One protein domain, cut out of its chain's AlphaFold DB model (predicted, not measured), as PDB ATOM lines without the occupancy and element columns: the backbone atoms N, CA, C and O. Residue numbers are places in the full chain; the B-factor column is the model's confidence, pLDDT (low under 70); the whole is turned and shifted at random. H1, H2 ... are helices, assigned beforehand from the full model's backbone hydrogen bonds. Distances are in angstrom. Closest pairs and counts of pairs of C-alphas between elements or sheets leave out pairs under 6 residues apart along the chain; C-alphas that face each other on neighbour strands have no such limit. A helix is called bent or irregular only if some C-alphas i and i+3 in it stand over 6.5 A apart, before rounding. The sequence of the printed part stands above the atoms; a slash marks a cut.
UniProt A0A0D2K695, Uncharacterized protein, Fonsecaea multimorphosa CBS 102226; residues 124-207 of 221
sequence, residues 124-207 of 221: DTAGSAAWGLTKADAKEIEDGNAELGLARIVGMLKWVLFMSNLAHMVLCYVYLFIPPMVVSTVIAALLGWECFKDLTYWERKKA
ATOM      1  N   ASP A 124     107.192 131.946 145.026       62.84
ATOM      2  CA  ASP A 124     106.756 133.278 144.551       62.84
ATOM      3  C   ASP A 124     105.875 133.246 143.285       62.84
ATOM      4  O   ASP A 124     105.239 134.237 142.930       62.84
ATOM      5  N   THR A 125     105.789 132.107 142.603       53.53
ATOM      6  CA  THR A 125     105.103 131.930 141.320       53.53
ATOM      7  C   THR A 125     103.571 131.994 141.384       53.53
ATOM      8  O   THR A 125     102.949 132.166 140.338       53.53
ATOM      9  N   ALA A 126     102.949 131.874 142.563       51.00
ATOM     10  CA  ALA A 126     101.495 131.683 142.673       51.00
ATOM     11  C   ALA A 126     100.685 132.928 143.106       51.00
ATOM     12  O   ALA A 126      99.470 132.944 142.963       51.00
ATOM     13  N   GLY A 127     101.300 133.987 143.643       51.12
ATOM     14  CA  GLY A 127     100.558 135.030 144.385       51.12
ATOM     15  C   GLY A 127     100.006 136.224 143.591       51.12
ATOM     16  O   GLY A 127      99.259 137.027 144.150       51.12
ATOM     17  N   SER A 128     100.349 136.384 142.311       54.06
ATOM     18  CA  SER A 128     100.174 137.661 141.588       54.06
ATOM     19  C   SER A 128      98.736 137.995 141.152       54.06
ATOM     20  O   SER A 128      98.514 139.015 140.505       54.06
ATOM     21  N   ALA A 129      97.750 137.154 141.474       54.38
ATOM     22  CA  ALA A 129      96.371 137.269 140.981       54.38
ATOM     23  C   ALA A 129      95.351 137.703 142.051       54.38
ATOM     24  O   ALA A 129      94.156 137.472 141.901       54.38
ATOM     25  N   ALA A 130      95.795 138.342 143.136       53.78
ATOM     26  CA  ALA A 130      94.918 138.676 144.258       53.78
ATOM     27  C   ALA A 130      93.724 139.589 143.875       53.78
ATOM     28  O   ALA A 130      92.660 139.478 144.477       53.78
ATOM     29  N   TRP A 131      93.874 140.467 142.874       54.47
ATOM     30  CA  TRP A 131      92.870 141.492 142.519       54.47
ATOM     31  C   TRP A 131      92.325 141.396 141.083       54.47
ATOM     32  O   TRP A 131      91.590 142.273 140.636       54.47
ATOM     33  N   GLY A 132      92.666 140.334 140.350       54.28
ATOM     34  CA  GLY A 132      92.418 140.229 138.910       54.28
ATOM     35  C   GLY A 132      91.404 139.172 138.486       54.28
ATOM     36  O   GLY A 132      91.553 138.673 137.378       54.28
ATOM     37  N   LEU A 133      90.424 138.802 139.323       53.28
ATOM     38  CA  LEU A 133      89.437 137.787 138.932       53.28
ATOM     39  C   LEU A 133      88.588 138.266 137.766       53.28
ATOM     40  O   LEU A 133      87.696 139.107 137.900       53.28
ATOM     41  N   THR A 134      88.837 137.658 136.622       62.16
ATOM     42  CA  THR A 134      87.898 137.662 135.520       62.16
ATOM     43  C   THR A 134      86.764 136.684 135.831       62.16
ATOM     44  O   THR A 134      86.888 135.773 136.654       62.16
ATOM     45  N   LYS A 135      85.623 136.835 135.149       62.41
ATOM     46  CA  LYS A 135      84.542 135.838 135.223       62.41
ATOM     47  C   LYS A 135      85.005 134.437 134.789       62.41
ATOM     48  O   LYS A 135      84.384 133.461 135.190       62.41
ATOM     49  N   ALA A 136      86.074 134.345 133.995       63.84
ATOM     50  CA  ALA A 136      86.659 133.077 133.574       63.84
ATOM     51  C   ALA A 136      87.366 132.359 134.736       63.84
ATOM     52  O   ALA A 136      87.161 131.166 134.916       63.84
ATOM     53  N   ASP A 137      88.083 133.094 135.591       63.88
ATOM     54  CA  ASP A 137      88.770 132.523 136.761       63.88
ATOM     55  C   ASP A 137      87.777 131.991 137.806       63.88
ATOM     56  O   ASP A 137      88.021 130.984 138.464       63.88
ATOM     57  N   ALA A 138      86.619 132.648 137.950       62.44
ATOM     58  CA  ALA A 138      85.539 132.159 138.811       62.44
ATOM     59  C   ALA A 138      84.960 130.827 138.308       62.44
ATOM     60  O   ALA A 138      84.628 129.965 139.119       62.44
ATOM     61  N   LYS A 139      84.891 130.657 136.983       68.19
ATOM     62  CA  LYS A 139      84.427 129.427 136.343       68.19
ATOM     63  C   LYS A 139      85.451 128.293 136.475       68.19
ATOM     64  O   LYS A 139      85.063 127.190 136.818       68.19
ATOM     65  N   GLU A 140      86.748 128.563 136.317       67.62
ATOM     66  CA  GLU A 140      87.788 127.536 136.536       67.62
ATOM     67  C   GLU A 140      87.850 127.031 137.991       67.62
ATOM     68  O   GLU A 140      88.189 125.872 138.237       67.62
ATOM     69  N   ILE A 141      87.517 127.883 138.966       64.62
ATOM     70  CA  ILE A 141      87.388 127.473 140.375       64.62
ATOM     71  C   ILE A 141      86.163 126.570 140.563       64.62
ATOM     72  O   ILE A 141      86.245 125.579 141.287       64.62
ATOM     73  N   GLU A 142      85.043 126.901 139.914       73.38
ATOM     74  CA  GLU A 142      83.830 126.071 139.905       73.38
ATOM     75  C   GLU A 142      84.086 124.708 139.239       73.38
ATOM     76  O   GLU A 142      83.625 123.684 139.737       73.38
ATOM     77  N   ASP A 143      84.931 124.685 138.205       78.56
ATOM     78  CA  ASP A 143      85.384 123.478 137.507       78.56
ATOM     79  C   ASP A 143      86.409 122.646 138.323       78.56
ATOM     80  O   ASP A 143      86.869 121.596 137.871       78.56
ATOM     81  N   GLY A 144      86.751 123.067 139.550       76.62
ATOM     82  CA  GLY A 144      87.525 122.275 140.512       76.62
ATOM     83  C   GLY A 144      89.046 122.445 140.447       76.62
ATOM     84  O   GLY A 144      89.773 121.613 140.997       76.62
ATOM     85  N   ASN A 145      89.562 123.506 139.816       77.31
ATOM     86  CA  ASN A 145      91.005 123.755 139.772       77.31
ATOM     87  C   ASN A 145      91.544 124.286 141.121       77.31
ATOM     88  O   ASN A 145      91.572 125.492 141.385       77.31
ATOM     89  N   ALA A 146      91.995 123.372 141.986       74.94
ATOM     90  CA  ALA A 146      92.498 123.680 143.329       74.94
ATOM     91  C   ALA A 146      93.738 124.601 143.341       74.94
ATOM     92  O   ALA A 146      93.891 125.415 144.256       74.94
ATOM     93  N   GLU A 147      94.594 124.520 142.319       73.38
ATOM     94  CA  GLU A 147      95.820 125.325 142.205       73.38
ATOM     95  C   GLU A 147      95.504 126.823 142.053       73.38
ATOM     96  O   GLU A 147      96.120 127.672 142.706       73.38
ATOM     97  N   LEU A 148      94.480 127.159 141.257       71.38
ATOM     98  CA  LEU A 148      94.051 128.544 141.037       71.38
ATOM     99  C   LEU A 148      93.433 129.157 142.308       71.38
ATOM    100  O   LEU A 148      93.685 130.318 142.644       71.38
ATOM    101  N   GLY A 149      92.652 128.365 143.051       76.88
ATOM    102  CA  GLY A 149      92.051 128.793 144.318       76.88
ATOM    103  C   GLY A 149      93.096 129.107 145.391       76.88
ATOM    104  O   GLY A 149      92.990 130.105 146.107       76.88
ATOM    105  N   LEU A 150      94.146 128.293 145.469       82.12
ATOM    106  CA  LEU A 150      95.231 128.442 146.433       82.12
ATOM    107  C   LEU A 150      96.097 129.676 146.159       82.12
ATOM    108  O   LEU A 150      96.340 130.474 147.066       82.12
ATOM    109  N   ALA A 151      96.479 129.880 144.896       78.88
ATOM    110  CA  ALA A 151      97.149 131.083 144.405       78.88
ATOM    111  C   ALA A 151      96.414 132.370 144.824       78.88
ATOM    112  O   ALA A 151      97.005 133.315 145.359       78.88
ATOM    113  N   ARG A 152      95.088 132.374 144.656       78.69
ATOM    114  CA  ARG A 152      94.216 133.481 145.058       78.69
ATOM    115  C   ARG A 152      94.224 133.714 146.568       78.69
ATOM    116  O   ARG A 152      94.380 134.856 146.995       78.69
ATOM    117  N   ILE A 153      94.054 132.660 147.370       84.25
ATOM    118  CA  ILE A 153      94.043 132.768 148.839       84.25
ATOM    119  C   ILE A 153      95.376 133.329 149.338       84.25
ATOM    120  O   ILE A 153      95.381 134.249 150.153       84.25
ATOM    121  N   VAL A 154      96.499 132.835 148.807       86.25
ATOM    122  CA  VAL A 154      97.841 133.336 149.134       86.25
ATOM    123  C   VAL A 154      97.963 134.819 148.786       86.25
ATOM    124  O   VAL A 154      98.411 135.610 149.614       86.25
ATOM    125  N   GLY A 155      97.511 135.222 147.598       85.12
ATOM    126  CA  GLY A 155      97.503 136.621 147.184       85.12
ATOM    127  C   GLY A 155      96.680 137.523 148.114       85.12
ATOM    128  O   GLY A 155      97.150 138.580 148.533       85.12
ATOM    129  N   MET A 156      95.468 137.101 148.489       86.56
ATOM    130  CA  MET A 156      94.632 137.839 149.444       86.56
ATOM    131  C   MET A 156      95.294 137.936 150.821       86.56
ATOM    132  O   MET A 156      95.274 138.997 151.444       86.56
ATOM    133  N   LEU A 157      95.919 136.851 151.278       90.75
ATOM    134  CA  LEU A 157      96.585 136.789 152.573       90.75
ATOM    135  C   LEU A 157      97.752 137.780 152.668       90.75
ATOM    136  O   LEU A 157      97.881 138.454 153.688       90.75
ATOM    137  N   LYS A 158      98.550 137.927 151.599       91.00
ATOM    138  CA  LYS A 158      99.630 138.929 151.514       91.00
ATOM    139  C   LYS A 158      99.101 140.350 151.740       91.00
ATOM    140  O   LYS A 158      99.616 141.073 152.591       91.00
ATOM    141  N   TRP A 159      98.031 140.726 151.036       91.75
ATOM    142  CA  TRP A 159      97.423 142.056 151.150       91.75
ATOM    143  C   TRP A 159      96.782 142.304 152.512       91.75
ATOM    144  O   TRP A 159      96.967 143.375 153.088       91.75
ATOM    145  N   VAL A 160      96.060 141.321 153.056       94.19
ATOM    146  CA  VAL A 160      95.466 141.425 154.398       94.19
ATOM    147  C   VAL A 160      96.556 141.608 155.450       94.19
ATOM    148  O   VAL A 160      96.434 142.479 156.316       94.19
ATOM    149  N   LEU A 161      97.642 140.837 155.354       94.94
ATOM    150  CA  LEU A 161      98.784 140.945 156.255       94.94
ATOM    151  C   LEU A 161      99.439 142.330 156.158       94.94
ATOM    152  O   LEU A 161      99.682 142.960 157.190       94.94
ATOM    153  N   PHE A 162      99.667 142.834 154.941       95.44
ATOM    154  CA  PHE A 162     100.210 144.173 154.713       95.44
ATOM    155  C   PHE A 162      99.308 145.271 155.293       95.44
ATOM    156  O   PHE A 162      99.772 146.066 156.107       95.44
ATOM    157  N   MET A 163      98.020 145.293 154.941       96.81
ATOM    158  CA  MET A 163      97.088 146.337 155.385       96.81
ATOM    159  C   MET A 163      96.907 146.341 156.904       96.81
ATOM    160  O   MET A 163      96.843 147.408 157.514       96.81
ATOM    161  N   SER A 164      96.883 145.160 157.528       97.06
ATOM    162  CA  SER A 164      96.792 145.052 158.987       97.06
ATOM    163  C   SER A 164      98.038 145.620 159.674       97.06
ATOM    164  O   SER A 164      97.926 146.363 160.648       97.06
ATOM    165  N   ASN A 165      99.234 145.330 159.146       97.25
ATOM    166  CA  ASN A 165     100.488 145.872 159.680       97.25
ATOM    167  C   ASN A 165     100.663 147.369 159.371       97.25
ATOM    168  O   ASN A 165     101.243 148.091 160.179       97.25
ATOM    169  N   LEU A 166     100.113 147.865 158.260       97.25
ATOM    170  CA  LEU A 166     100.064 149.293 157.948       97.25
ATOM    171  C   LEU A 166      99.162 150.048 158.933       97.25
ATOM    172  O   LEU A 166      99.552 151.091 159.452       97.25
ATOM    173  N   ALA A 167      97.978 149.511 159.236       97.25
ATOM    174  CA  ALA A 167      97.098 150.085 160.250       97.25
ATOM    175  C   ALA A 167      97.777 150.099 161.632       97.25
ATOM    176  O   ALA A 167      97.743 151.115 162.325       97.25
ATOM    177  N   HIS A 168      98.464 149.010 161.995       96.00
ATOM    178  CA  HIS A 168      99.268 148.953 163.216       96.00
ATOM    179  C   HIS A 168     100.375 150.021 163.230       96.00
ATOM    180  O   HIS A 168     100.529 150.728 164.221       96.00
ATOM    181  N   MET A 169     101.100 150.198 162.121       96.75
ATOM    182  CA  MET A 169     102.104 151.256 161.981       96.75
ATOM    183  C   MET A 169     101.496 152.639 162.243       96.75
ATOM    184  O   MET A 169     102.058 153.406 163.020       96.75
ATOM    185  N   VAL A 170     100.331 152.952 161.665       97.31
ATOM    186  CA  VAL A 170      99.641 154.233 161.904       97.31
ATOM    187  C   VAL A 170      99.290 154.413 163.383       97.31
ATOM    188  O   VAL A 170      99.527 155.486 163.933       97.31
ATOM    189  N   LEU A 171      98.796 153.369 164.057       94.94
ATOM    190  CA  LEU A 171      98.535 153.423 165.501       94.94
ATOM    191  C   LEU A 171      99.809 153.719 166.303       94.94
ATOM    192  O   LEU A 171      99.760 154.519 167.237       94.94
ATOM    193  N   CYS A 172     100.954 153.143 165.915       94.06
ATOM    194  CA  CYS A 172     102.232 153.465 166.547       94.06
ATOM    195  C   CYS A 172     102.602 154.943 166.389       94.06
ATOM    196  O   CYS A 172     103.102 155.532 167.339       94.06
ATOM    197  N   TYR A 173     102.341 155.546 165.227       94.81
ATOM    198  CA  TYR A 173     102.639 156.962 164.983       94.81
ATOM    199  C   TYR A 173     101.768 157.924 165.787       94.81
ATOM    200  O   TYR A 173     102.221 159.006 166.148       94.81
ATOM    201  N   VAL A 174     100.513 157.552 166.040       96.06
ATOM    202  CA  VAL A 174      99.567 158.421 166.751       96.06
ATOM    203  C   VAL A 174      99.722 158.300 168.265       96.06
ATOM    204  O   VAL A 174      99.622 159.303 168.967       96.06
ATOM    205  N   TYR A 175      99.948 157.086 168.771       92.94
ATOM    206  CA  TYR A 175      99.812 156.797 170.203       92.94
ATOM    207  C   TYR A 175     101.089 156.301 170.882       92.94
ATOM    208  O   TYR A 175     101.125 156.253 172.109       92.94
ATOM    209  N   LEU A 176     102.115 155.895 170.128       89.56
ATOM    210  CA  LEU A 176     103.316 155.274 170.687       89.56
ATOM    211  C   LEU A 176     104.582 156.100 170.414       89.56
ATOM    212  O   LEU A 176     104.587 157.109 169.717       89.56
ATOM    213  N   PHE A 177     105.674 155.668 171.037       88.38
ATOM    214  CA  PHE A 177     106.981 156.317 171.019       88.38
ATOM    215  C   PHE A 177     107.877 155.769 169.887       88.38
ATOM    216  O   PHE A 177     107.502 154.866 169.142       88.38
ATOM    217  N   ILE A 178     109.082 156.322 169.727       92.12
ATOM    218  CA  ILE A 178     109.939 156.129 168.536       92.12
ATOM    219  C   ILE A 178     110.299 154.665 168.202       92.12
ATOM    220  O   ILE A 178     110.145 154.274 167.045       92.12
ATOM    221  N   PRO A 179     110.751 153.824 169.146       92.06
ATOM    222  CA  PRO A 179     111.137 152.443 168.869       92.06
ATOM    223  C   PRO A 179     110.069 151.592 168.152       92.06
ATOM    224  O   PRO A 179     110.383 151.068 167.079       92.06
ATOM    225  N   PRO A 180     108.813 151.459 168.638       89.94
ATOM    226  CA  PRO A 180     107.793 150.698 167.915       89.94
ATOM    227  C   PRO A 180     107.420 151.323 166.563       89.94
ATOM    228  O   PRO A 180     107.072 150.576 165.646       89.94
ATOM    229  N   MET A 181     107.536 152.651 166.397       93.31
ATOM    230  CA  MET A 181     107.331 153.300 165.092       93.31
ATOM    231  C   MET A 181     108.347 152.815 164.056       93.31
ATOM    232  O   MET A 181     107.964 152.410 162.958       93.31
ATOM    233  N   VAL A 182     109.638 152.813 164.404       96.25
ATOM    234  CA  VAL A 182     110.712 152.408 163.482       96.25
ATOM    235  C   VAL A 182     110.539 150.949 163.065       96.25
ATOM    236  O   VAL A 182     110.524 150.648 161.872       96.25
ATOM    237  N   VAL A 183     110.343 150.046 164.031       95.00
ATOM    238  CA  VAL A 183     110.192 148.610 163.746       95.00
ATOM    239  C   VAL A 183     108.948 148.341 162.894       95.00
ATOM    240  O   VAL A 183     109.039 147.631 161.891       95.00
ATOM    241  N   SER A 184     107.807 148.957 163.223       94.44
ATOM    242  CA  SER A 184     106.564 148.786 162.452       94.44
ATOM    243  C   SER A 184     106.681 149.325 161.028       94.44
ATOM    244  O   SER A 184     106.149 148.720 160.102       94.44
ATOM    245  N   THR A 185     107.416 150.423 160.834       97.00
ATOM    246  CA  THR A 185     107.670 150.996 159.504       97.00
ATOM    247  C   THR A 185     108.470 150.035 158.637       97.00
ATOM    248  O   THR A 185     108.117 149.812 157.481       97.00
ATOM    249  N   VAL A 186     109.516 149.413 159.193       97.25
ATOM    250  CA  VAL A 186     110.317 148.420 158.465       97.25
ATOM    251  C   VAL A 186     109.462 147.208 158.092       97.25
ATOM    252  O   VAL A 186     109.478 146.790 156.939       97.25
ATOM    253  N   ILE A 187     108.667 146.675 159.026       96.31
ATOM    254  CA  ILE A 187     107.761 145.543 158.764       96.31
ATOM    255  C   ILE A 187     106.765 145.884 157.647       96.31
ATOM    256  O   ILE A 187     106.624 145.122 156.688       96.31
ATOM    257  N   ALA A 188     106.097 147.037 157.739       96.56
ATOM    258  CA  ALA A 188     105.126 147.475 156.741       96.56
ATOM    259  C   ALA A 188     105.781 147.704 155.370       96.56
ATOM    260  O   ALA A 188     105.214 147.309 154.354       96.56
ATOM    261  N   ALA A 189     106.987 148.279 155.329       96.50
ATOM    262  CA  ALA A 189     107.731 148.484 154.092       96.50
ATOM    263  C   ALA A 189     108.119 147.156 153.423       96.50
ATOM    264  O   ALA A 189     107.939 147.017 152.216       96.50
ATOM    265  N   LEU A 190     108.594 146.167 154.191       94.62
ATOM    266  CA  LEU A 190     108.949 144.842 153.670       94.62
ATOM    267  C   LEU A 190     107.725 144.107 153.101       94.62
ATOM    268  O   LEU A 190     107.776 143.599 151.982       94.62
ATOM    269  N   LEU A 191     106.604 144.098 153.828       93.56
ATOM    270  CA  LEU A 191     105.355 143.484 153.358       93.56
ATOM    271  C   LEU A 191     104.774 144.212 152.140       93.56
ATOM    272  O   LEU A 191     104.316 143.578 151.186       93.56
ATOM    273  N   GLY A 192     104.814 145.545 152.160       92.69
ATOM    274  CA  GLY A 192     104.352 146.378 151.058       92.69
ATOM    275  C   GLY A 192     105.177 146.142 149.800       92.69
ATOM    276  O   GLY A 192     104.609 145.977 148.725       92.69
ATOM    277  N   TRP A 193     106.502 146.050 149.932       93.00
ATOM    278  CA  TRP A 193     107.413 145.781 148.819       93.00
ATOM    279  C   TRP A 193     107.042 144.505 148.058       93.00
ATOM    280  O   TRP A 193     106.986 144.519 146.827       93.00
ATOM    281  N   GLU A 194     106.711 143.425 148.769       90.12
ATOM    282  CA  GLU A 194     106.273 142.182 148.124       90.12
ATOM    283  C   GLU A 194     104.911 142.327 147.431       90.12
ATOM    284  O   GLU A 194     104.748 141.872 146.297       90.12
ATOM    285  N   CYS A 195     103.960 143.041 148.039       88.50
ATOM    286  CA  CYS A 195     102.670 143.329 147.402       88.50
ATOM    287  C   CYS A 195     102.834 144.169 146.120       88.50
ATOM    288  O   CYS A 195     102.176 143.916 145.107       88.50
ATOM    289  N   PHE A 196     103.744 145.149 146.124       88.06
ATOM    290  CA  PHE A 196     104.032 145.987 144.958       88.06
ATOM    291  C   PHE A 196     104.753 145.221 143.838       88.06
ATOM    292  O   PHE A 196     104.468 145.447 142.656       88.06
ATOM    293  N   LYS A 197     105.656 144.290 144.171       85.88
ATOM    294  CA  LYS A 197     106.287 143.403 143.178       85.88
ATOM    295  C   LYS A 197     105.245 142.557 142.449       85.88
ATOM    296  O   LYS A 197     105.267 142.513 141.217       85.88
ATOM    297  N   ASP A 198     104.304 141.973 143.188       82.06
ATOM    298  CA  ASP A 198     103.203 141.188 142.620       82.06
ATOM    299  C   ASP A 198     102.326 142.038 141.682       82.06
ATOM    300  O   ASP A 198     102.013 141.621 140.563       82.06
ATOM    301  N   LEU A 199     101.998 143.269 142.093       84.00
ATOM    302  CA  LEU A 199     101.188 144.193 141.297       84.00
ATOM    303  C   LEU A 199     101.870 144.589 139.976       84.00
ATOM    304  O   LEU A 199     101.271 144.511 138.903       84.00
ATOM    305  N   THR A 200     103.142 144.992 140.034       85.88
ATOM    306  CA  THR A 200     103.890 145.426 138.837       85.88
ATOM    307  C   THR A 200     104.152 144.282 137.861       85.88
ATOM    308  O   THR A 200     104.162 144.493 136.645       85.88
ATOM    309  N   TYR A 201     104.352 143.063 138.368       84.00
ATOM    310  CA  TYR A 201     104.469 141.869 137.537       84.00
ATOM    311  C   TYR A 201     103.195 141.625 136.721       84.00
ATOM    312  O   TYR A 201     103.272 141.407 135.509       84.00
ATOM    313  N   TRP A 202     102.029 141.733 137.359       78.81
ATOM    314  CA  TRP A 202     100.750 141.535 136.686       78.81
ATOM    315  C   TRP A 202     100.486 142.580 135.595       78.81
ATOM    316  O   TRP A 202     100.084 142.219 134.486       78.81
ATOM    317  N   GLU A 203     100.779 143.856 135.857       84.50
ATOM    318  CA  GLU A 203     100.617 144.923 134.859       84.50
ATOM    319  C   GLU A 203     101.469 144.682 133.603       84.50
ATOM    320  O   GLU A 203     100.983 144.832 132.476       84.50
ATOM    321  N   ARG A 204     102.721 144.227 133.775       87.19
ATOM    322  CA  ARG A 204     103.592 143.849 132.648       87.19
ATOM    323  C   ARG A 204     102.996 142.699 131.838       87.19
ATOM    324  O   ARG A 204     102.854 142.823 130.622       87.19
ATOM    325  N   LYS A 205     102.564 141.630 132.509       83.69
ATOM    326  CA  LYS A 205     101.960 140.462 131.853       83.69
ATOM    327  C   LYS A 205     100.676 140.828 131.097       83.69
ATOM    328  O   LYS A 205     100.462 140.391 129.968       83.69
ATOM    329  N   LYS A 206      99.831 141.689 131.671       84.31
ATOM    330  CA  LYS A 206      98.616 142.197 131.012       84.31
ATOM    331  C   LYS A 206      98.925 143.048 129.779       84.31
ATOM    332  O   LYS A 206      98.153 143.051 128.819       84.31
ATOM    333  N   ALA A 207     100.024 143.799 129.784       89.31
ATOM    334  CA  ALA A 207     100.474 144.536 128.605       89.31
ATOM    335  C   ALA A 207     100.958 143.596 127.486       89.31
ATOM    336  O   ALA A 207     100.662 143.850 126.321       89.31
TER     337      ALA A 207
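This is residues 124 to 207 of the 221 residues of an uncharacterized protein of Fonsecaea multimorphosa CBS 102226 (UniProt A0A0D2K695). Two long helices, H2 and H3, form a helical hairpin that opens as a narrow V from the tight turn between them. The short helix H1 packs steeply tilted on residues 148 to 149 of H2, near the open end of the V, and residues 124 to 134, which hold no named helix, run at that open end too. The closed tip, residues 174 to 179, sticks out free. The printed part has 84 residues with three named helices in the order H1, H2, H3 and no named strand; its class is all helix. It is loose, with a radius of gyration of the C-alphas of 16.1 A, and its spans of 51 by 26 by 19 A make it only just a rod.

Find C-alpha 146 at (92.498, 123.680, 143.329); from there H2, residues 146 to 175, runs 43.3 A to C-alpha 175 at (99.812, 156.797, 170.203). Next look at C-alpha 178, at (109.939, 156.129, 168.536), where H3 begins; it holds residues 178 to 207 and runs 42.6 A to C-alpha 207 at (100.474, 144.536, 128.605). Earlier in the printed part is H1, residues 135 to 142, 10.9 A from first to last C-alpha. H1, H2 and H3 are not bent.

Begin with H2 and H3, which touch with 23 pairs of C-alphas within 8 A. Their closest C-alphas, those of Met 169 and Ser 184, are 5.1 A apart. The two helices run opposite ways at a shallow tilt of 34.8 degrees, only just short of steep, and form a helical hairpin. Then look at the first part of H2, where H1 touches it with 4 pairs of C-alphas within 8 A; of H2, residues 148 to 149 alone take part. The closest C-alphas here are those of Ile 141 and Gly 149, 6.2 A apart. H1 and H2 run opposite ways at a steep tilt of 69 degrees, only just short of about perpendicular. H1 and H3 are apart. Follow the backbone O and N atoms inside H1, H2 and H3, and you find every O i to N i+4 pair within hydrogen-bond range.

The two C-alphas farthest apart, those of Asp 143 and Phe 177, are 51.7 A from each other. From Asp 124 to Ala 207, the first and last printed C-alphas, it is 20.5 A. The printed part has no cut. The links from H1 to H2, 3 residues, and from H2 to H3, 2 residues, are tight. In the B-factor column the mean pLDDT of the printed part is 82.5. Residues 124 to 141 are under 70, the model's low confidence, while H2 and H3 each have a mean of 90.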